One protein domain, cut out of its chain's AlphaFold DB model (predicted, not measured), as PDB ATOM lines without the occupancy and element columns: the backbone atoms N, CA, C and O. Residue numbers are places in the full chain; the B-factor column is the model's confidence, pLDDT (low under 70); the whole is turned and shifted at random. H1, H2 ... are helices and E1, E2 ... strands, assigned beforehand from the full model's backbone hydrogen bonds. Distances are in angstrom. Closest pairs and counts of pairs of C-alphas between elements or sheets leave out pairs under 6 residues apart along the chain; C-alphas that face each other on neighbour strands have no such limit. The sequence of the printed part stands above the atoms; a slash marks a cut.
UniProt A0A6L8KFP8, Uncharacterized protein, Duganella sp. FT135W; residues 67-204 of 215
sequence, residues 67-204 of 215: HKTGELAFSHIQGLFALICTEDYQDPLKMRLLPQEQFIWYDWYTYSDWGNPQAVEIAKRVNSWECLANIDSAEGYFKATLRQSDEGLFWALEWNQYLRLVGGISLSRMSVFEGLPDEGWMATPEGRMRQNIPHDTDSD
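What this domain is: This is residues 67 to 204 of the 215 residues of an uncharacterized protein of Duganella sp. FT135W (UniProt A0A6L8KFP8). A twisted sheet of five antiparallel strands forms the core, with the long helix H1 slanting over one face and the shorter H2 over the opposite face. Along the longest axis, the loop of residues 86 to 102 reaches toward one end, and the small hairpin of E6 and E7 lies at the other. The printed part has 138 residues with two named helices and seven named strands, in the order H1 E1 H2 E2 E3 E4 E5 E6 E7, and its class is mixed, helices and strands. The large sheet runs E1 E5 E4 E3 E2, and the small one E6 E7 is also antiparallel. The whole is compact by its radius of gyration of the C-alphas, 16.0 A, yet elongated in outline, spanning 55 by 34 by 31 A.

Where its parts are: Start in the large sheet at C-alpha 103, (235.536, 254.633, 94.255), where E1, residues 103 to 110, begins its 21.3 A; it bends by 51 degrees at residue 106. Beside it is E5, residues 163 to 169, 19.8 A; then come E4, residues 152 to 159, 23.4 A, E3, residues 142 to 149, 23.6 A, and E2, residues 130 to 137, 20.6 A. Find C-alpha 67 at (225.940, 263.667, 99.110); from there H1, residues 67 to 85, runs 26.2 A. H2, residues 117 to 126, covers 14.3 A. Last come E6, residues 186 to 188, and E7, residues 191 to 193, ending at C-alpha 193, (230.269, 265.262, 119.694).

How they stand to each other: E2 E3 E4 E5 form a meander, each strand the antiparallel neighbour of the one before; E4 and E5 are one of its hairpins, with N 169 and O 153 2.7 A apart, within hydrogen-bond range. Look also at E1 and E5, antiparallel at 162 degrees, where N 109 and O 164 are 2.8 A apart. H1 is on the sheet at a height of 8.7 A, slantwise to the strands at 55 degrees to E1 on the local plane; its closest C-alphas to E1 are Phe 74 and Phe 103, 7.3 A. H2 is on the opposite face at a height of 9.8 A, over E5 and E4; the C-alphas of Val 126 and Phe 154, its closest to E4, are 7.5 A apart. In both helices every O i to N i+4 pair is within hydrogen-bond range. In the hairpin of E6 and E7, antiparallel at 137 degrees, N 186 and O 193 are 2.8 A apart; E5 and E6 are apart.

The domain as a whole: The two farthest C-alphas, Asp 91 and Pro 189, are 56.6 A apart. The printed part has no cut; the links H1 to E1 and E5 to E6 are long. The mean pLDDT of the printed part is 93.8, and no printed residue is under 70.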
ATOM      1  N   HIS A  67     226.175 264.460 100.322       84.19
ATOM      2  CA  HIS A  67     225.940 263.667  99.110       84.19
ATOM      3  C   HIS A  67     226.504 264.356  97.866       84.19
ATOM      4  O   HIS A  67     227.265 263.756  97.109       84.19
ATOM      5  N   LYS A  68     226.220 265.651  97.708       87.69
ATOM      6  CA  LYS A  68     226.759 266.457  96.595       87.69
ATOM      7  C   LYS A  68     228.272 266.625  96.686       87.69
ATOM      8  O   LYS A  68     228.952 266.765  95.675       87.69
ATOM      9  N   THR A  69     228.799 266.621  97.907       90.50
ATOM     10  CA  THR A  69     230.243 266.640  98.163       90.50
ATOM     11  C   THR A  69     230.879 265.335  97.659       90.50
ATOM     12  O   THR A  69     231.884 265.399  96.956       90.50
ATOM     13  N   GLY A  70     230.225 264.191  97.904       92.25
ATOM     14  CA  GLY A  70     230.474 262.873  97.296       92.25
ATOM     15  C   GLY A  70     230.647 262.904  95.787       92.25
ATOM     16  O   GLY A  70     231.706 262.576  95.256       92.25
ATOM     17  N   GLU A  71     229.595 263.335  95.104       93.56
ATOM     18  CA  GLU A  71     229.526 263.377  93.640       93.56
ATOM     19  C   GLU A  71     230.591 264.299  93.030       93.56
ATOM     20  O   GLU A  71     231.211 263.971  92.013       93.56
ATOM     21  N   LEU A  72     230.839 265.448  93.666       94.12
ATOM     22  CA  LEU A  72     231.861 266.388  93.217       94.12
ATOM     23  C   LEU A  72     233.272 265.813  93.400       94.12
ATOM     24  O   LEU A  72     234.102 265.945  92.501       94.12
ATOM     25  N   ALA A  73     233.539 265.147  94.528       96.31
ATOM     26  CA  ALA A  73     234.811 264.470  94.756       96.31
ATOM     27  C   ALA A  73     235.033 263.370  93.714       96.31
ATOM     28  O   ALA A  73     236.077 263.365  93.064       96.31
ATOM     29  N   PHE A  74     234.029 262.519  93.473       97.19
ATOM     30  CA  PHE A  74     234.089 261.500  92.425       97.19
ATOM     31  C   PHE A  74     234.404 262.112  91.058       97.19
ATOM     32  O   PHE A  74     235.300 261.636  90.377       97.19
ATOM     33  N   SER A  75     233.743 263.210  90.683       96.56
ATOM     34  CA  SER A  75     233.975 263.879  89.394       96.56
ATOM     35  C   SER A  75     235.414 264.388  89.240       96.56
ATOM     36  O   SER A  75     236.021 264.225  88.180       96.56
ATOM     37  N   HIS A  76     235.992 264.975  90.293       96.44
ATOM     38  CA  HIS A  76     237.393 265.405  90.281       96.44
ATOM     39  C   HIS A  76     238.356 264.220  90.187       96.44
ATOM     40  O   HIS A  76     239.258 264.231  89.349       96.44
ATOM     41  N   ILE A  77     238.147 263.185  91.004       97.81
ATOM     42  CA  ILE A  77     238.991 261.987  91.001       97.81
ATOM     43  C   ILE A  77     238.867 261.220  89.683       97.81
ATOM     44  O   ILE A  77     239.876 260.762  89.162       97.81
ATOM     45  N   GLN A  78     237.680 261.159  89.081       96.81
ATOM     46  CA  GLN A  78     237.451 260.610  87.747       96.81
ATOM     47  C   GLN A  78     238.290 261.341  86.692       96.81
ATOM     48  O   GLN A  78     238.904 260.689  85.848       96.81
ATOM     49  N   GLY A  79     238.343 262.675  86.737       94.31
ATOM     50  CA  GLY A  79     239.185 263.461  85.835       94.31
ATOM     51  C   GLY A  79     240.671 263.143  86.008       94.31
ATOM     52  O   GLY A  79     241.356 262.865  85.030       94.31
ATOM     53  N   LEU A  80     241.159 263.118  87.251       94.56
ATOM     54  CA  LEU A  80     242.562 262.805  87.548       94.56
ATOM     55  C   LEU A  80     242.934 261.372  87.162       94.56
ATOM     56  O   LEU A  80     243.959 261.150  86.528       94.56
ATOM     57  N   PHE A  81     242.075 260.411  87.489       94.88
ATOM     58  CA  PHE A  81     242.257 259.015  87.118       94.88
ATOM     59  C   PHE A  81     242.308 258.847  85.600       94.88
ATOM     60  O   PHE A  81     243.201 258.177  85.095       94.88
ATOM     61  N   ALA A  82     241.392 259.484  84.866       93.00
ATOM     62  CA  ALA A  82     241.408 259.433  83.411       93.00
ATOM     63  C   ALA A  82     242.701 260.036  82.849       93.00
ATOM     64  O   ALA A  82     243.282 259.444  81.951       93.00
ATOM     65  N   LEU A  83     243.191 261.151  83.397       90.75
ATOM     66  CA  LEU A  83     244.440 261.778  82.946       90.75
ATOM     67  C   LEU A  83     245.677 260.898  83.162       90.75
ATOM     68  O   LEU A  83     246.574 260.917  82.329       90.75
ATOM     69  N   ILE A  84     245.730 260.151  84.265       90.69
ATOM     70  CA  ILE A  84     246.904 259.345  84.640       90.69
ATOM     71  C   ILE A  84     246.853 257.952  84.004       90.69
ATOM     72  O   ILE A  84     247.881 257.392  83.641       90.69
ATOM     73  N   CYS A  85     245.659 257.376  83.871       89.81
ATOM     74  CA  CYS A  85     245.481 255.980  83.477       89.81
ATOM     75  C   CYS A  85     245.063 255.797  82.009       89.81
ATOM     76  O   CYS A  85     244.813 254.662  81.596       89.81
ATOM     77  N   THR A  86     244.929 256.884  81.244       90.06
ATOM     78  CA  THR A  86     244.603 256.853  79.811       90.06
ATOM     79  C   THR A  86     245.859 257.092  78.988       90.06
ATOM     80  O   THR A  86     246.513 258.118  79.144       90.06
ATOM     81  N   GLU A  87     246.148 256.187  78.055       85.88
ATOM     82  CA  GLU A  87     247.270 256.342  77.120       85.88
ATOM     83  C   GLU A  87     247.037 257.485  76.115       85.88
ATOM     84  O   GLU A  87     247.941 258.264  75.828       85.88
ATOM     85  N   ASP A  88     245.815 257.592  75.582       86.81
ATOM     86  CA  ASP A  88     245.429 258.593  74.584       86.81
ATOM     87  C   ASP A  88     244.057 259.193  74.919       86.81
ATOM     88  O   ASP A  88     243.012 258.580  74.700       86.81
ATOM     89  N   TYR A  89     244.065 260.405  75.478       81.38
ATOM     90  CA  TYR A  89     242.853 261.113  75.902       81.38
ATOM     91  C   TYR A  89     242.023 261.662  74.731       81.38
ATOM     92  O   TYR A  89     240.911 262.147  74.950       81.38
ATOM     93  N   GLN A  90     242.550 261.639  73.502       84.25
ATOM     94  CA  GLN A  90     241.843 262.124  72.313       84.25
ATOM     95  C   GLN A  90     240.946 261.048  71.698       84.25
ATOM     96  O   GLN A  90     240.029 261.383  70.948       84.25
ATOM     97  N   ASP A  91     241.186 259.778  72.030       88.94
ATOM     98  CA  ASP A  91     240.385 258.642  71.589       88.94
ATOM     99  C   ASP A  91     239.440 258.184  72.719       88.94
ATOM    100  O   ASP A  91     239.877 257.537  73.678       88.94
ATOM    101  N   PRO A  92     238.122 258.453  72.623       86.12
ATOM    102  CA  PRO A  92     237.156 258.042  73.641       86.12
ATOM    103  C   PRO A  92     237.116 256.532  73.892       86.12
ATOM    104  O   PRO A  92     236.675 256.115  74.960       86.12
ATOM    105  N   LEU A  93     237.556 255.706  72.933       88.38
ATOM    106  CA  LEU A  93     237.610 254.250  73.086       88.38
ATOM    107  C   LEU A  93     238.820 253.788  73.904       88.38
ATOM    108  O   LEU A  93     238.805 252.676  74.427       88.38
ATOM    109  N   LYS A  94     239.853 254.629  74.020       88.25
ATOM    110  CA  LYS A  94     241.048 254.379  74.839       88.25
ATOM    111  C   LYS A  94     240.997 255.083  76.190       88.25
ATOM    112  O   LYS A  94     241.817 254.787  77.057       88.25
ATOM    113  N   MET A  95     240.037 255.985  76.383       90.19
ATOM    114  CA  MET A  95     239.839 256.672  77.650       90.19
ATOM    115  C   MET A  95     239.457 255.687  78.752       90.19
ATOM    116  O   MET A  95     238.425 255.013  78.694       90.19
ATOM    117  N   ARG A  96     240.274 255.642  79.802       92.94
ATOM    118  CA  ARG A  96     240.013 254.806  80.965       92.94
ATOM    119  C   ARG A  96     239.248 255.601  82.012       92.94
ATOM    120  O   ARG A  96     239.799 256.460  82.697       92.94
ATOM    121  N   LEU A  97     237.963 255.295  82.145       93.94
ATOM    122  CA  LEU A  97     237.120 255.861  83.195       93.94
ATOM    123  C   LEU A  97     237.218 255.047  84.490       93.94
ATOM    124  O   LEU A  97     237.603 253.878  84.471       93.94
ATOM    125  N   LEU A  98     236.899 255.689  85.614       96.38
ATOM    126  CA  LEU A  98     236.946 255.110  86.949       96.38
ATOM    127  C   LEU A  98     235.579 254.477  87.222       96.38
ATOM    128  O   LEU A  98     234.584 255.202  87.298       96.38
ATOM    129  N   PRO A  99     235.493 253.148  87.382       96.38
ATOM    130  CA  PRO A  99     234.233 252.522  87.746       96.38
ATOM    131  C   PRO A  99     233.784 252.985  89.136       96.38
ATOM    132  O   PRO A  99     234.590 253.067  90.066       96.38
ATOM    133  N   GLN A 100     232.491 253.279  89.288       95.19
ATOM    134  CA  GLN A 100     231.927 253.799  90.538       95.19
ATOM    135  C   GLN A 100     232.146 252.828  91.707       95.19
ATOM    136  O   GLN A 100     232.380 253.259  92.833       95.19
ATOM    137  N   GLU A 101     232.102 251.524  91.444       96.88
ATOM    138  CA  GLU A 101     232.325 250.458  92.420       96.88
ATOM    139  C   GLU A 101     233.758 250.403  92.960       96.88
ATOM    140  O   GLU A 101     233.983 249.804  94.006       96.88
ATOM    141  N   GLN A 102     234.716 251.031  92.271       97.75
ATOM    142  CA  GLN A 102     236.094 251.145  92.745       97.75
ATOM    143  C   GLN A 102     236.317 252.412  93.572       97.75
ATOM    144  O   GLN A 102     237.339 252.528  94.240       97.75
ATOM    145  N   PHE A 103     235.395 253.378  93.530       97.94
ATOM    146  CA  PHE A 103     235.536 254.633  94.255       97.94
ATOM    147  C   PHE A 103     235.101 254.479  95.711       97.94
ATOM    148  O   PHE A 103     233.923 254.309  96.026       97.94
ATOM    149  N   ILE A 104     236.067 254.603  96.614       97.50
ATOM    150  CA  ILE A 104     235.858 254.502  98.052       97.50
ATOM    151  C   ILE A 104     235.970 255.900  98.644       97.50
ATOM    152  O   ILE A 104     237.055 256.473  98.688       97.50
ATOM    153  N   TRP A 105     234.857 256.437  99.140       95.88
ATOM    154  CA  TRP A 105     234.871 257.594 100.032       95.88
ATOM    155  C   TRP A 105     235.154 257.111 101.451       95.88
ATOM    156  O   TRP A 105     234.393 256.297 101.978       95.88
ATOM    157  N   TYR A 106     236.218 257.620 102.077       96.31
ATOM    158  CA  TYR A 106     236.496 257.321 103.477       96.31
ATOM    159  C   TYR A 106     235.856 258.364 104.396       96.31
ATOM    160  O   TYR A 106     234.862 258.059 105.052       96.31
ATOM    161  N   ASP A 107     236.378 259.593 104.406       95.44
ATOM    162  CA  ASP A 107     235.877 260.651 105.287       95.44
ATOM    163  C   ASP A 107     236.257 262.062 104.799       95.44
ATOM    164  O   ASP A 107     236.942 262.236 103.783       95.44
ATOM    165  N   TRP A 108     235.791 263.078 105.524       94.88
ATOM    166  CA  TRP A 108     236.056 264.489 105.286       94.88
ATOM    167  C   TRP A 108     236.420 265.232 106.576       94.88
ATOM    168  O   TRP A 108     235.886 264.973 107.650       94.88
ATOM    169  N   TYR A 109     237.295 266.227 106.450       94.25
ATOM    170  CA  TYR A 109     237.822 266.997 107.576       94.25
ATOM    171  C   TYR A 109     237.757 268.492 107.278       94.25
ATOM    172  O   TYR A 109     238.215 268.956 106.231       94.25
ATOM    173  N   THR A 110     237.188 269.268 108.198       92.75
ATOM    174  CA  THR A 110     237.219 270.739 108.099       92.75
ATOM    175  C   THR A 110     238.570 271.285 108.544       92.75
ATOM    176  O   THR A 110     239.268 270.621 109.299       92.75
ATOM    177  N   TYR A 111     238.890 272.521 108.168       92.38
ATOM    178  CA  TYR A 111     240.116 273.223 108.557       92.38
ATOM    179  C   TYR A 111     240.374 273.171 110.064       92.38
ATOM    180  O   TYR A 111     241.476 272.871 110.511       92.38
ATOM    181  N   SER A 112     239.320 273.372 110.860       92.56
ATOM    182  CA  SER A 112     239.410 273.312 112.322       92.56
ATOM    183  C   SER A 112     239.751 271.927 112.884       92.56
ATOM    184  O   SER A 112     240.033 271.818 114.071       92.56
ATOM    185  N   ASP A 113     239.696 270.889 112.052       94.75
ATOM    186  CA  ASP A 113     239.804 269.481 112.424       94.75
ATOM    187  C   ASP A 113     240.822 268.700 111.572       94.75
ATOM    188  O   ASP A 113     240.809 267.472 111.521       94.75
ATOM    189  N   TRP A 114     241.727 269.391 110.879       95.19
ATOM    190  CA  TRP A 114     242.784 268.721 110.115       95.19
ATOM    191  C   TRP A 114     243.739 267.902 110.993       95.19
ATOM    192  O   TRP A 114     244.397 266.995 110.498       95.19
ATOM    193  N   GLY A 115     243.804 268.195 112.292       95.88
ATOM    194  CA  GLY A 115     244.611 267.486 113.280       95.88
ATOM    195  C   GLY A 115     243.900 266.265 113.858       95.88
ATOM    196  O   GLY A 115     244.370 265.704 114.849       95.88
ATOM    197  N   ASN A 116     242.766 265.857 113.276       96.31
ATOM    198  CA  ASN A 116     242.081 264.627 113.636       96.31
ATOM    199  C   ASN A 116     243.072 263.436 113.626       96.31
ATOM    200  O   ASN A 116     243.797 263.257 112.642       96.31
ATOM    201  N   PRO A 117     243.098 262.594 114.681       96.56
ATOM    202  CA  PRO A 117     244.052 261.494 114.792       96.56
ATOM    203  C   PRO A 117     244.033 260.518 113.613       96.56
ATOM    204  O   PRO A 117     245.083 260.009 113.228       96.56
ATOM    205  N   GLN A 118     242.865 260.267 113.017       97.44
ATOM    206  CA  GLN A 118     242.739 259.414 111.838       97.44
ATOM    207  C   GLN A 118     243.267 260.109 110.588       97.44
ATOM    208  O   GLN A 118     244.025 259.492 109.849       97.44
ATOM    209  N   ALA A 119     242.935 261.387 110.376       96.56
ATOM    210  CA  ALA A 119     243.448 262.162 109.245       96.56
ATOM    211  C   ALA A 119     244.985 262.212 109.246       96.56
ATOM    212  O   ALA A 119     245.619 261.930 108.228       96.56
ATOM    213  N   VAL A 120     245.578 262.507 110.407       96.88
ATOM    214  CA  VAL A 120     247.034 262.561 110.600       96.88
ATOM    215  C   VAL A 120     247.671 261.187 110.389       96.88
ATOM    216  O   VAL A 120     248.688 261.072 109.706       96.88
ATOM    217  N   GLU A 121     247.075 260.128 110.940       97.69
ATOM    218  CA  GLU A 121     247.593 258.768 110.780       97.69
ATOM    219  C   GLU A 121     247.491 258.282 109.325       97.69
ATOM    220  O   GLU A 121     248.443 257.689 108.818       97.69
ATOM    221  N   ILE A 122     246.399 258.580 108.614       97.94
ATOM    222  CA  ILE A 122     246.264 258.297 107.177       97.94
ATOM    223  C   ILE A 122     247.353 259.034 106.400       97.94
ATOM    224  O   ILE A 122     248.087 258.391 105.651       97.94
ATOM    225  N   ALA A 123     247.501 260.348 106.607       97.56
ATOM    226  CA  ALA A 123     248.512 261.162 105.930       97.56
ATOM    227  C   ALA A 123     249.922 260.590 106.137       97.56
ATOM    228  O   ALA A 123     250.691 260.459 105.186       97.56
ATOM    229  N   LYS A 124     250.237 260.158 107.362       97.38
ATOM    230  CA  LYS A 124     251.501 259.497 107.693       97.38
ATOM    231  C   LYS A 124     251.681 258.169 106.954       97.38
ATOM    232  O   LYS A 124     252.760 257.931 106.415       97.38
ATOM    233  N   ARG A 125     250.659 257.306 106.926       97.62
ATOM    234  CA  ARG A 125     250.716 255.984 106.270       97.62
ATOM    235  C   ARG A 125     250.938 256.091 104.767       97.62
ATOM    236  O   ARG A 125     251.704 255.306 104.219       97.62
ATOM    237  N   VAL A 126     250.292 257.058 104.118       98.00
ATOM    238  CA  VAL A 126     250.396 257.249 102.662       98.00
ATOM    239  C   VAL A 126     251.617 258.063 102.254       98.00
ATOM    240  O   VAL A 126     251.941 258.108 101.074       98.00
ATOM    241  N   ASN A 127     252.316 258.717 103.187       96.38
ATOM    242  CA  ASN A 127     253.395 259.637 102.831       96.38
ATOM    243  C   ASN A 127     254.547 258.954 102.070       96.38
ATOM    244  O   ASN A 127     255.140 259.553 101.173       96.38
ATOM    245  N   SER A 128     254.839 257.690 102.386       95.31
ATOM    246  CA  SER A 128     255.878 256.902 101.710       95.31
ATOM    247  C   SER A 128     255.425 256.259 100.399       95.31
ATOM    248  O   SER A 128     256.244 255.645  99.719       95.31
ATOM    249  N   TRP A 129     254.140 256.349 100.058       97.50
ATOM    250  CA  TRP A 129     253.601 255.756  98.840       97.50
ATOM    251  C   TRP A 129     254.031 256.555  97.619       97.50
ATOM    252  O   TRP A 129     254.176 257.781  97.687       97.50
ATOM    253  N   GLU A 130     254.177 255.858  96.497       96.88
ATOM    254  CA  GLU A 130     254.502 256.476  95.220       96.88
ATOM    255  C   GLU A 130     253.457 257.535  94.865       96.88
ATOM    256  O   GLU A 130     252.256 257.277  94.907       96.88
ATOM    257  N   CYS A 131     253.904 258.747  94.545       97.06
ATOM    258  CA  CYS A 131     253.013 259.853  94.231       97.06
ATOM    259  C   CYS A 131     252.823 259.946  92.717       97.06
ATOM    260  O   CYS A 131     253.739 260.329  91.995       97.06
ATOM    261  N   LEU A 132     251.625 259.610  92.243       95.81
ATOM    262  CA  LEU A 132     251.270 259.681  90.822       95.81
ATOM    263  C   LEU A 132     250.776 261.072  90.421       95.81
ATOM    264  O   LEU A 132     250.896 261.482  89.271       95.81
ATOM    265  N   ALA A 133     250.203 261.805  91.374       95.69
ATOM    266  CA  ALA A 133     249.799 263.184  91.175       95.69
ATOM    267  C   ALA A 133     249.917 263.966  92.476       95.69
ATOM    268  O   ALA A 133     249.495 263.500  93.538       95.69
ATOM    269  N   ASN A 134     250.427 265.188  92.367       96.69
ATOM    270  CA  ASN A 134     250.386 266.183  93.423       96.69
ATOM    271  C   ASN A 134     250.111 267.547  92.788       96.69
ATOM    272  O   ASN A 134     250.963 268.109  92.103       96.69
ATOM    273  N   ILE A 135     248.882 268.024  92.937       96.06
ATOM    274  CA  ILE A 135     248.373 269.234  92.300       96.06
ATOM    275  C   ILE A 135     248.157 270.271  93.386       96.06
ATOM    276  O   ILE A 135     247.399 270.035  94.324       96.06
ATOM    277  N   ASP A 136     248.757 271.438  93.193       95.44
ATOM    278  CA  ASP A 136     248.427 272.666  93.901       95.44
ATOM    279  C   ASP A 136     248.070 273.716  92.849       95.44
ATOM    280  O   ASP A 136     248.863 274.033  91.959       95.44
ATOM    281  N   SER A 137     246.827 274.187  92.880       91.88
ATOM    282  CA  SER A 137     246.311 275.121  91.890       91.88
ATOM    283  C   SER A 137     245.429 276.179  92.532       91.88
ATOM    284  O   SER A 137     244.942 276.028  93.655       91.88
ATOM    285  N   ALA A 138     245.212 277.257  91.774       87.75
ATOM    286  CA  ALA A 138     244.449 278.411  92.223       87.75
ATOM    287  C   ALA A 138     244.951 278.922  93.582       87.75
ATOM    288  O   ALA A 138     244.142 279.104  94.475       87.75
ATOM    289  N   GLU A 139     246.267 279.102  93.748       86.88
ATOM    290  CA  GLU A 139     246.874 279.638  94.982       86.88
ATOM    291  C   GLU A 139     246.521 278.813  96.241       86.88
ATOM    292  O   GLU A 139     246.174 279.355  97.291       86.88
ATOM    293  N   GLY A 140     246.547 277.480  96.138       86.75
ATOM    294  CA  GLY A 140     246.220 276.580  97.245       86.75
ATOM    295  C   GLY A 140     244.727 276.411  97.528       86.75
ATOM    296  O   GLY A 140     244.371 275.714  98.473       86.75
ATOM    297  N   TYR A 141     243.827 277.011  96.741       87.06
ATOM    298  CA  TYR A 141     242.378 276.813  96.906       87.06
ATOM    299  C   TYR A 141     241.891 275.468  96.372       87.06
ATOM    300  O   TYR A 141     240.788 275.037  96.717       87.06
ATOM    301  N   PHE A 142     242.681 274.807  95.535       93.19
ATOM    302  CA  PHE A 142     242.423 273.439  95.133       93.19
ATOM    303  C   PHE A 142     243.721 272.649  95.177       93.19
ATOM    304  O   PHE A 142     244.638 272.923  94.396       93.19
ATOM    305  N   LYS A 143     243.759 271.645  96.055       96.88
ATOM    306  CA  LYS A 143     244.833 270.655  96.091       96.88
ATOM    307  C   LYS A 143     244.283 269.267  95.829       96.88
ATOM    308  O   LYS A 143     243.152 268.956  96.209       96.88
ATOM    309  N   ALA A 144     245.083 268.430  95.190       98.00
ATOM    310  CA  ALA A 144     244.759 267.030  94.983       98.00
ATOM    311  C   ALA A 144     246.026 266.183  95.022       98.00
ATOM    312  O   ALA A 144     247.051 266.583  94.479       98.00
ATOM    313  N   THR A 145     245.947 264.992  95.604       98.06
ATOM    314  CA  THR A 145     247.011 263.994  95.476       98.06
ATOM    315  C   THR A 145     246.436 262.629  95.129       98.06
ATOM    316  O   THR A 145     245.349 262.276  95.592       98.06
ATOM    317  N   LEU A 146     247.160 261.883  94.295       97.94
ATOM    318  CA  LEU A 146     246.950 260.460  94.059       97.94
ATOM    319  C   LEU A 146     248.243 259.722  94.374       97.94
ATOM    320  O   LEU A 146     249.316 260.098  93.892       97.94
ATOM    321  N   ARG A 147     248.135 258.666  95.176       97.88
ATOM    322  CA  ARG A 147     249.272 257.870  95.632       97.88
ATOM    323  C   ARG A 147     249.007 256.385  95.458       97.88
ATOM    324  O   ARG A 147     247.903 255.929  95.734       97.88
ATOM    325  N   GLN A 148     250.004 255.636  95.013       97.50
ATOM    326  CA  GLN A 148     249.884 254.223  94.684       97.50
ATOM    327  C   GLN A 148     250.399 253.324  95.808       97.50
ATOM    328  O   GLN A 148     251.461 253.552  96.382       97.50
ATOM    329  N   SER A 149     249.636 252.269  96.077       97.31
ATOM    330  CA  SER A 149     250.006 251.138  96.925       97.31
ATOM    331  C   SER A 149     249.772 249.826  96.177       97.31
ATOM    332  O   SER A 149     249.164 249.820  95.104       97.31
ATOM    333  N   ASP A 150     250.165 248.710  96.786       96.81
ATOM    334  CA  ASP A 150     249.889 247.370  96.254       96.81
ATOM    335  C   ASP A 150     248.382 247.036  96.214       96.81
ATOM    336  O   ASP A 150     247.953 246.171  95.452       96.81
ATOM    337  N   GLU A 151     247.558 247.723  97.014       96.69
ATOM    338  CA  GLU A 151     246.113 247.470  97.132       96.69
ATOM    339  C   GLU A 151     245.251 248.344  96.205       96.69
ATOM    340  O   GLU A 151     244.055 248.083  96.032       96.69
ATOM    341  N   GLY A 152     245.825 249.409  95.643       97.06
ATOM    342  CA  GLY A 152     245.100 250.417  94.871       97.06
ATOM    343  C   GLY A 152     245.666 251.824  95.036       97.06
ATOM    344  O   GLY A 152     246.792 252.012  95.510       97.06
ATOM    345  N   LEU A 153     244.873 252.826  94.647       98.12
ATOM    346  CA  LEU A 153     245.265 254.235  94.740       98.12
ATOM    347  C   LEU A 153     244.590 254.906  95.934       98.12
ATOM    348  O   LEU A 153     243.375 254.849  96.073       98.12
ATOM    349  N   PHE A 154     245.356 255.603  96.757       98.50
ATOM    350  CA  PHE A 154     244.831 256.596  97.683       98.50
ATOM    351  C   PHE A 154     244.625 257.922  96.957       98.50
ATOM    352  O   PHE A 154     245.447 258.314  96.126       98.50
ATOM    353  N   TRP A 155     243.564 258.642  97.310       98.50
ATOM    354  CA  TRP A 155     243.357 260.015  96.876       98.50
ATOM    355  C   TRP A 155     243.004 260.931  98.045       98.50
ATOM    356  O   TRP A 155     242.321 260.536  98.992       98.50
ATOM    357  N   ALA A 156     243.428 262.187  97.935       98.44
ATOM    358  CA  ALA A 156     242.937 263.267  98.776       98.44
ATOM    359  C   ALA A 156     242.669 264.525  97.950       98.44
ATOM    360  O   ALA A 156     243.382 264.813  96.989       98.44
ATOM    361  N   LEU A 157     241.644 265.277  98.343       98.06
ATOM    362  CA  LEU A 157     241.285 266.578  97.785       98.06
ATOM    363  C   LEU A 157     241.239 267.612  98.905       98.06
ATOM    364  O   LEU A 157     240.744 267.316  99.990       98.06
ATOM    365  N   GLU A 158     241.682 268.832  98.626       96.38
ATOM    366  CA  GLU A 158     241.441 270.000  99.471       96.38
ATOM    367  C   GLU A 158     240.729 271.079  98.669       96.38
ATOM    368  O   GLU A 158     241.176 271.467  97.588       96.38
ATOM    369  N   TRP A 159     239.627 271.588  99.218       93.75
ATOM    370  CA  TRP A 159     238.852 272.662  98.616       93.75
ATOM    371  C   TRP A 159     238.809 273.887  99.524       93.75
ATOM    372  O   TRP A 159     238.401 273.825 100.689       93.75
ATOM    373  N   ASN A 160     239.158 275.027  98.935       88.62
ATOM    374  CA  ASN A 160     239.132 276.366  99.510       88.62
ATOM    375  C   ASN A 160     239.876 276.500 100.848       88.62
ATOM    376  O   ASN A 160     239.430 277.272 101.701       88.62
ATOM    377  N   GLN A 161     240.949 275.724 101.053       90.31
ATOM    378  CA  GLN A 161     241.688 275.655 102.324       90.31
ATOM    379  C   GLN A 161     240.770 275.367 103.528       90.31
ATOM    380  O   GLN A 161     241.023 275.793 104.651       90.31
ATOM    381  N   TYR A 162     239.638 274.696 103.280       90.44
ATOM    382  CA  TYR A 162     238.603 274.477 104.283       90.44
ATOM    383  C   TYR A 162     238.250 273.010 104.444       90.44
ATOM    384  O   TYR A 162     238.167 272.527 105.564       90.44
ATOM    385  N   LEU A 163     237.990 272.300 103.350       93.31
ATOM    386  CA  LEU A 163     237.546 270.914 103.417       93.31
ATOM    387  C   LEU A 163     238.594 270.017 102.797       93.31
ATOM    388  O   LEU A 163     238.963 270.225 101.644       93.31
ATOM    389  N   ARG A 164     238.992 268.992 103.539       96.06
ATOM    390  CA  ARG A 164     239.732 267.852 103.021       96.06
ATOM    391  C   ARG A 164     238.807 266.672 102.868       96.06
ATOM    392  O   ARG A 164     237.942 266.458 103.711       96.06
ATOM    393  N   LEU A 165     239.005 265.922 101.802       97.44
ATOM    394  CA  LEU A 165     238.306 264.678 101.523       97.44
ATOM    395  C   LEU A 165     239.354 263.630 101.222       97.44
ATOM    396  O   LEU A 165     240.303 263.928 100.498       97.44
ATOM    397  N   VAL A 166     239.180 262.430 101.757       98.19
ATOM    398  CA  VAL A 166     240.120 261.334 101.531       98.19
ATOM    399  C   VAL A 166     239.383 260.056 101.174       98.19
ATOM    400  O   VAL A 166     238.247 259.819 101.602       98.19
ATOM    401  N   GLY A 167     240.048 259.209 100.401       98.31
ATOM    402  CA  GLY A 167     239.488 257.938  99.995       98.31
ATOM    403  C   GLY A 167     240.443 257.094  99.167       98.31
ATOM    404  O   GLY A 167     241.643 257.359  99.091       98.31
ATOM    405  N   GLY A 168     239.894 256.032  98.591       98.31
ATOM    406  CA  GLY A 168     240.627 255.055  97.801       98.31
ATOM    407  C   GLY A 168     240.003 254.804  96.432       98.31
ATOM    408  O   GLY A 168     238.842 255.132  96.184       98.31
ATOM    409  N   ILE A 169     240.795 254.202  95.553       98.38
ATOM    410  CA  ILE A 169     240.386 253.555  94.310       98.38
ATOM    411  C   ILE A 169     240.847 252.102  94.407       98.38
ATOM    412  O   ILE A 169     242.036 251.814  94.245       98.38
ATOM    413  N   SER A 170     239.921 251.201  94.721       97.94
ATOM    414  CA  SER A 170     240.172 249.764  94.839       97.94
ATOM    415  C   SER A 170     238.856 248.984  94.805       97.94
ATOM    416  O   SER A 170     237.793 249.530  95.088       97.94
ATOM    417  N   LEU A 171     238.916 247.692  94.476       96.25
ATOM    418  CA  LEU A 171     237.757 246.789  94.527       96.25
ATOM    419  C   LEU A 171     237.345 246.428  95.962       96.25
ATOM    420  O   LEU A 171     236.221 245.985  96.192       96.25
ATOM    421  N   SER A 172     238.254 246.585  96.924       95.44
ATOM    422  CA  SER A 172     238.029 246.283  98.336       95.44
ATOM    423  C   SER A 172     238.485 247.436  99.219       95.44
ATOM    424  O   SER A 172     239.273 248.284  98.805       95.44
ATOM    425  N   ARG A 173     238.004 247.464 100.467       93.75
ATOM    426  CA  ARG A 173     238.491 248.423 101.462       93.75
ATOM    427  C   ARG A 173     240.008 248.281 101.604       93.75
ATOM    428  O   ARG A 173     240.501 247.174 101.779       93.75
ATOM    429  N   MET A 174     240.709 249.408 101.522       97.44
ATOM    430  CA  MET A 174     242.162 249.458 101.665       97.44
ATOM    431  C   MET A 174     242.558 249.449 103.148       97.44
ATOM    432  O   MET A 174     241.924 250.125 103.967       97.44
ATOM    433  N   SER A 175     243.637 248.745 103.479       97.50
ATOM    434  CA  SER A 175     244.173 248.579 104.836       97.50
ATOM    435  C   SER A 175     244.617 249.896 105.474       97.50
ATOM    436  O   SER A 175     244.587 250.042 106.698       97.50
ATOM    437  N   VAL A 176     244.936 250.912 104.663       97.75
ATOM    438  CA  VAL A 176     245.229 252.273 105.143       97.75
ATOM    439  C   VAL A 176     244.102 252.836 106.017       97.75
ATOM    440  O   VAL A 176     244.380 253.579 106.959       97.75
ATOM    441  N   PHE A 177     242.856 252.414 105.772       97.81
ATOM    442  CA  PHE A 177     241.653 252.842 106.487       97.81
ATOM    443  C   PHE A 177     241.260 251.934 107.663       97.81
ATOM    444  O   PHE A 177     240.140 252.043 108.180       97.81
ATOM    445  N   GLU A 178     242.122 250.998 108.058       97.19
ATOM    446  CA  GLU A 178     241.864 250.025 109.121       97.19
ATOM    447  C   GLU A 178     242.696 250.307 110.374       97.19
ATOM    448  O   GLU A 178     243.810 250.832 110.305       97.19
ATOM    449  N   GLY A 179     242.147 249.974 111.547       96.88
ATOM    450  CA  GLY A 179     242.846 250.150 112.825       96.88
ATOM    451  C   GLY A 179     243.313 251.588 113.069       96.88
ATOM    452  O   GLY A 179     244.419 251.803 113.563       96.88
ATOM    453  N   LEU A 180     242.517 252.570 112.640       97.38
ATOM    454  CA  LEU A 180     242.829 253.979 112.841       97.38
ATOM    455  C   LEU A 180     242.564 254.392 114.301       97.38
ATOM    456  O   LEU A 180     241.716 253.778 114.956       97.38
ATOM    457  N   PRO A 181     243.288 255.398 114.832       97.19
ATOM    458  CA  PRO A 181     243.113 255.858 116.204       97.19
ATOM    459  C   PRO A 181     241.674 256.302 116.501       97.19
ATOM    460  O   PRO A 181     240.932 256.710 115.606       97.19
ATOM    461  N   ASP A 182     241.284 256.244 117.774       93.75
ATOM    462  CA  ASP A 182     239.980 256.750 118.201       93.75
ATOM    463  C   ASP A 182     239.903 258.276 118.031       93.75
ATOM    464  O   ASP A 182     240.860 259.000 118.308       93.75
ATOM    465  N   GLU A 183     238.752 258.767 117.578       91.06
ATOM    466  CA  GLU A 183     238.533 260.198 117.338       91.06
ATOM    467  C   GLU A 183     238.111 260.975 118.598       91.06
ATOM    468  O   GLU A 183     237.882 262.183 118.534       91.06
ATOM    469  N   GLY A 184     237.951 260.308 119.746       91.12
ATOM    470  CA  GLY A 184     237.545 260.943 120.998       91.12
ATOM    471  C   GLY A 184     236.071 261.349 121.030       91.12
ATOM    472  O   GLY A 184     235.709 262.349 121.649       91.12
ATOM    473  N   TRP A 185     235.200 260.601 120.350       90.31
ATOM    474  CA  TRP A 185     233.762 260.874 120.345       90.31
ATOM    475  C   TRP A 185     233.139 260.706 121.735       90.31
ATOM    476  O   TRP A 185     233.107 259.611 122.297       90.31
ATOM    477  N   MET A 186     232.514 261.768 122.227       90.69
ATOM    478  CA  MET A 186     231.758 261.811 123.473       90.69
ATOM    479  C   MET A 186     230.254 261.711 123.202       90.69
ATOM    480  O   MET A 186     229.731 262.322 122.268       90.69
ATOM    481  N   ALA A 187     229.543 260.942 124.028       90.62
ATOM    482  CA  ALA A 187     228.086 260.858 123.968       90.62
ATOM    483  C   ALA A 187     227.432 262.140 124.506       90.62
ATOM    484  O   ALA A 187     227.914 262.761 125.453       90.62
ATOM    485  N   THR A 188     226.305 262.514 123.912       86.38
ATOM    486  CA  THR A 188     225.505 263.694 124.255       86.38
ATOM    487  C   THR A 188     224.023 263.308 124.227       86.38
ATOM    488  O   THR A 188     223.676 262.319 123.575       86.38
ATOM    489  N   PRO A 189     223.121 264.072 124.864       83.88
ATOM    490  CA  PRO A 189     221.685 263.791 124.789       83.88
ATOM    491  C   PRO A 189     221.120 263.765 123.357       83.88
ATOM    492  O   PRO A 189     220.137 263.076 123.104       83.88
ATOM    493  N   GLU A 190     221.744 264.490 122.424       84.94
ATOM    494  CA  GLU A 190     221.273 264.662 121.041       84.94
ATOM    495  C   GLU A 190     222.096 263.858 120.014       84.94
ATOM    496  O   GLU A 190     221.860 263.961 118.812       84.94
ATOM    497  N   GLY A 191     223.064 263.047 120.460       87.19
ATOM    498  CA  GLY A 191     223.953 262.292 119.574       87.19
ATOM    499  C   GLY A 191     225.375 262.179 120.111       87.19
ATOM    500  O   GLY A 191     225.587 261.914 121.293       87.19
ATOM    501  N   ARG A 192     226.377 262.387 119.255       86.38
ATOM    502  CA  ARG A 192     227.797 262.359 119.633       86.38
ATOM    503  C   ARG A 192     228.467 263.660 119.212       86.38
ATOM    504  O   ARG A 192     228.135 264.216 118.170       86.38
ATOM    505  N   MET A 193     229.412 264.124 120.016       87.06
ATOM    506  CA  MET A 193     230.269 265.262 119.694       87.06
ATOM    507  C   MET A 193     231.730 264.858 119.861       87.06
ATOM    508  O   MET A 193     232.040 264.007 120.691       87.06
ATOM    509  N   ARG A 194     232.632 265.482 119.115       92.06
ATOM    510  CA  ARG A 194     234.067 265.424 119.394       92.06
ATOM    511  C   ARG A 194     234.664 266.813 119.288       92.06
ATOM    512  O   ARG A 194     234.071 267.702 118.678       92.06
ATOM    513  N   GLN A 195     235.808 266.998 119.929       89.62
ATOM    514  CA  GLN A 195     236.563 268.231 119.795       89.62
ATOM    515  C   GLN A 195     237.266 268.236 118.438       89.62
ATOM    516  O   GLN A 195     237.926 267.261 118.083       89.62
ATOM    517  N   ASN A 196     237.131 269.339 117.704       92.38
ATOM    518  CA  ASN A 196     237.917 269.554 116.498       92.38
ATOM    519  C   ASN A 196     239.361 269.878 116.891       92.38
ATOM    520  O   ASN A 196     239.588 270.708 117.780       92.38
ATOM    521  N   ILE A 197     240.320 269.217 116.249       93.94
ATOM    522  CA  ILE A 197     241.745 269.399 116.536       93.94
ATOM    523  C   ILE A 197     242.379 270.130 115.349       93.94
ATOM    524  O   ILE A 197     242.446 269.556 114.263       93.94
ATOM    525  N   PRO A 198     242.845 271.380 115.508       92.94
ATOM    526  CA  PRO A 198     243.520 272.082 114.426       92.94
ATOM    527  C   PRO A 198     244.867 271.419 114.123       92.94
ATOM    528  O   PRO A 198     245.499 270.834 115.006       92.94
ATOM    529  N   HIS A 199     245.317 271.530 112.876       92.25
ATOM    530  CA  HIS A 199     246.643 271.081 112.463       92.25
ATOM    531  C   HIS A 199     247.514 272.268 112.093       92.25
ATOM    532  O   HIS A 199     247.027 273.236 111.509       92.25
ATOM    533  N   ASP A 200     248.800 272.167 112.406       91.00
ATOM    534  CA  ASP A 200     249.790 273.109 111.912       91.00
ATOM    535  C   ASP A 200     250.044 272.837 110.424       91.00
ATOM    536  O   ASP A 200     250.428 271.727 110.043       91.00
ATOM    537  N   THR A 201     249.812 273.848 109.586       85.56
ATOM    538  CA  THR A 201     249.940 273.740 108.130       85.56
ATOM    539  C   THR A 201     251.371 273.469 107.688       85.56
ATOM    540  O   THR A 201     251.561 272.832 106.657       85.56
ATOM    541  N   ASP A 202     252.366 273.890 108.472       86.94
ATOM    542  CA  ASP A 202     253.781 273.661 108.156       86.94
ATOM    543  C   ASP A 202     254.192 272.198 108.397       86.94
ATOM    544  O   ASP A 202     255.142 271.697 107.795       86.94
ATOM    545  N   SER A 203     253.455 271.495 109.261       87.94
ATOM    546  CA  SER A 203     253.669 270.079 109.571       87.94
ATOM    547  C   SER A 203     252.871 269.121 108.681       87.94
ATOM    548  O   SER A 203     253.031 267.902 108.787       87.94
ATOM    549  N   ASP A 204     252.027 269.656 107.799       90.69
ATOM    550  CA  ASP A 204     251.117 268.869 106.985       90.69
ATOM    551  C   ASP A 204     251.819 268.189 105.807       90.69
ATOM    552  O   ASP A 204     252.371 268.825 104.908       90.69
TER     553      ASP A 204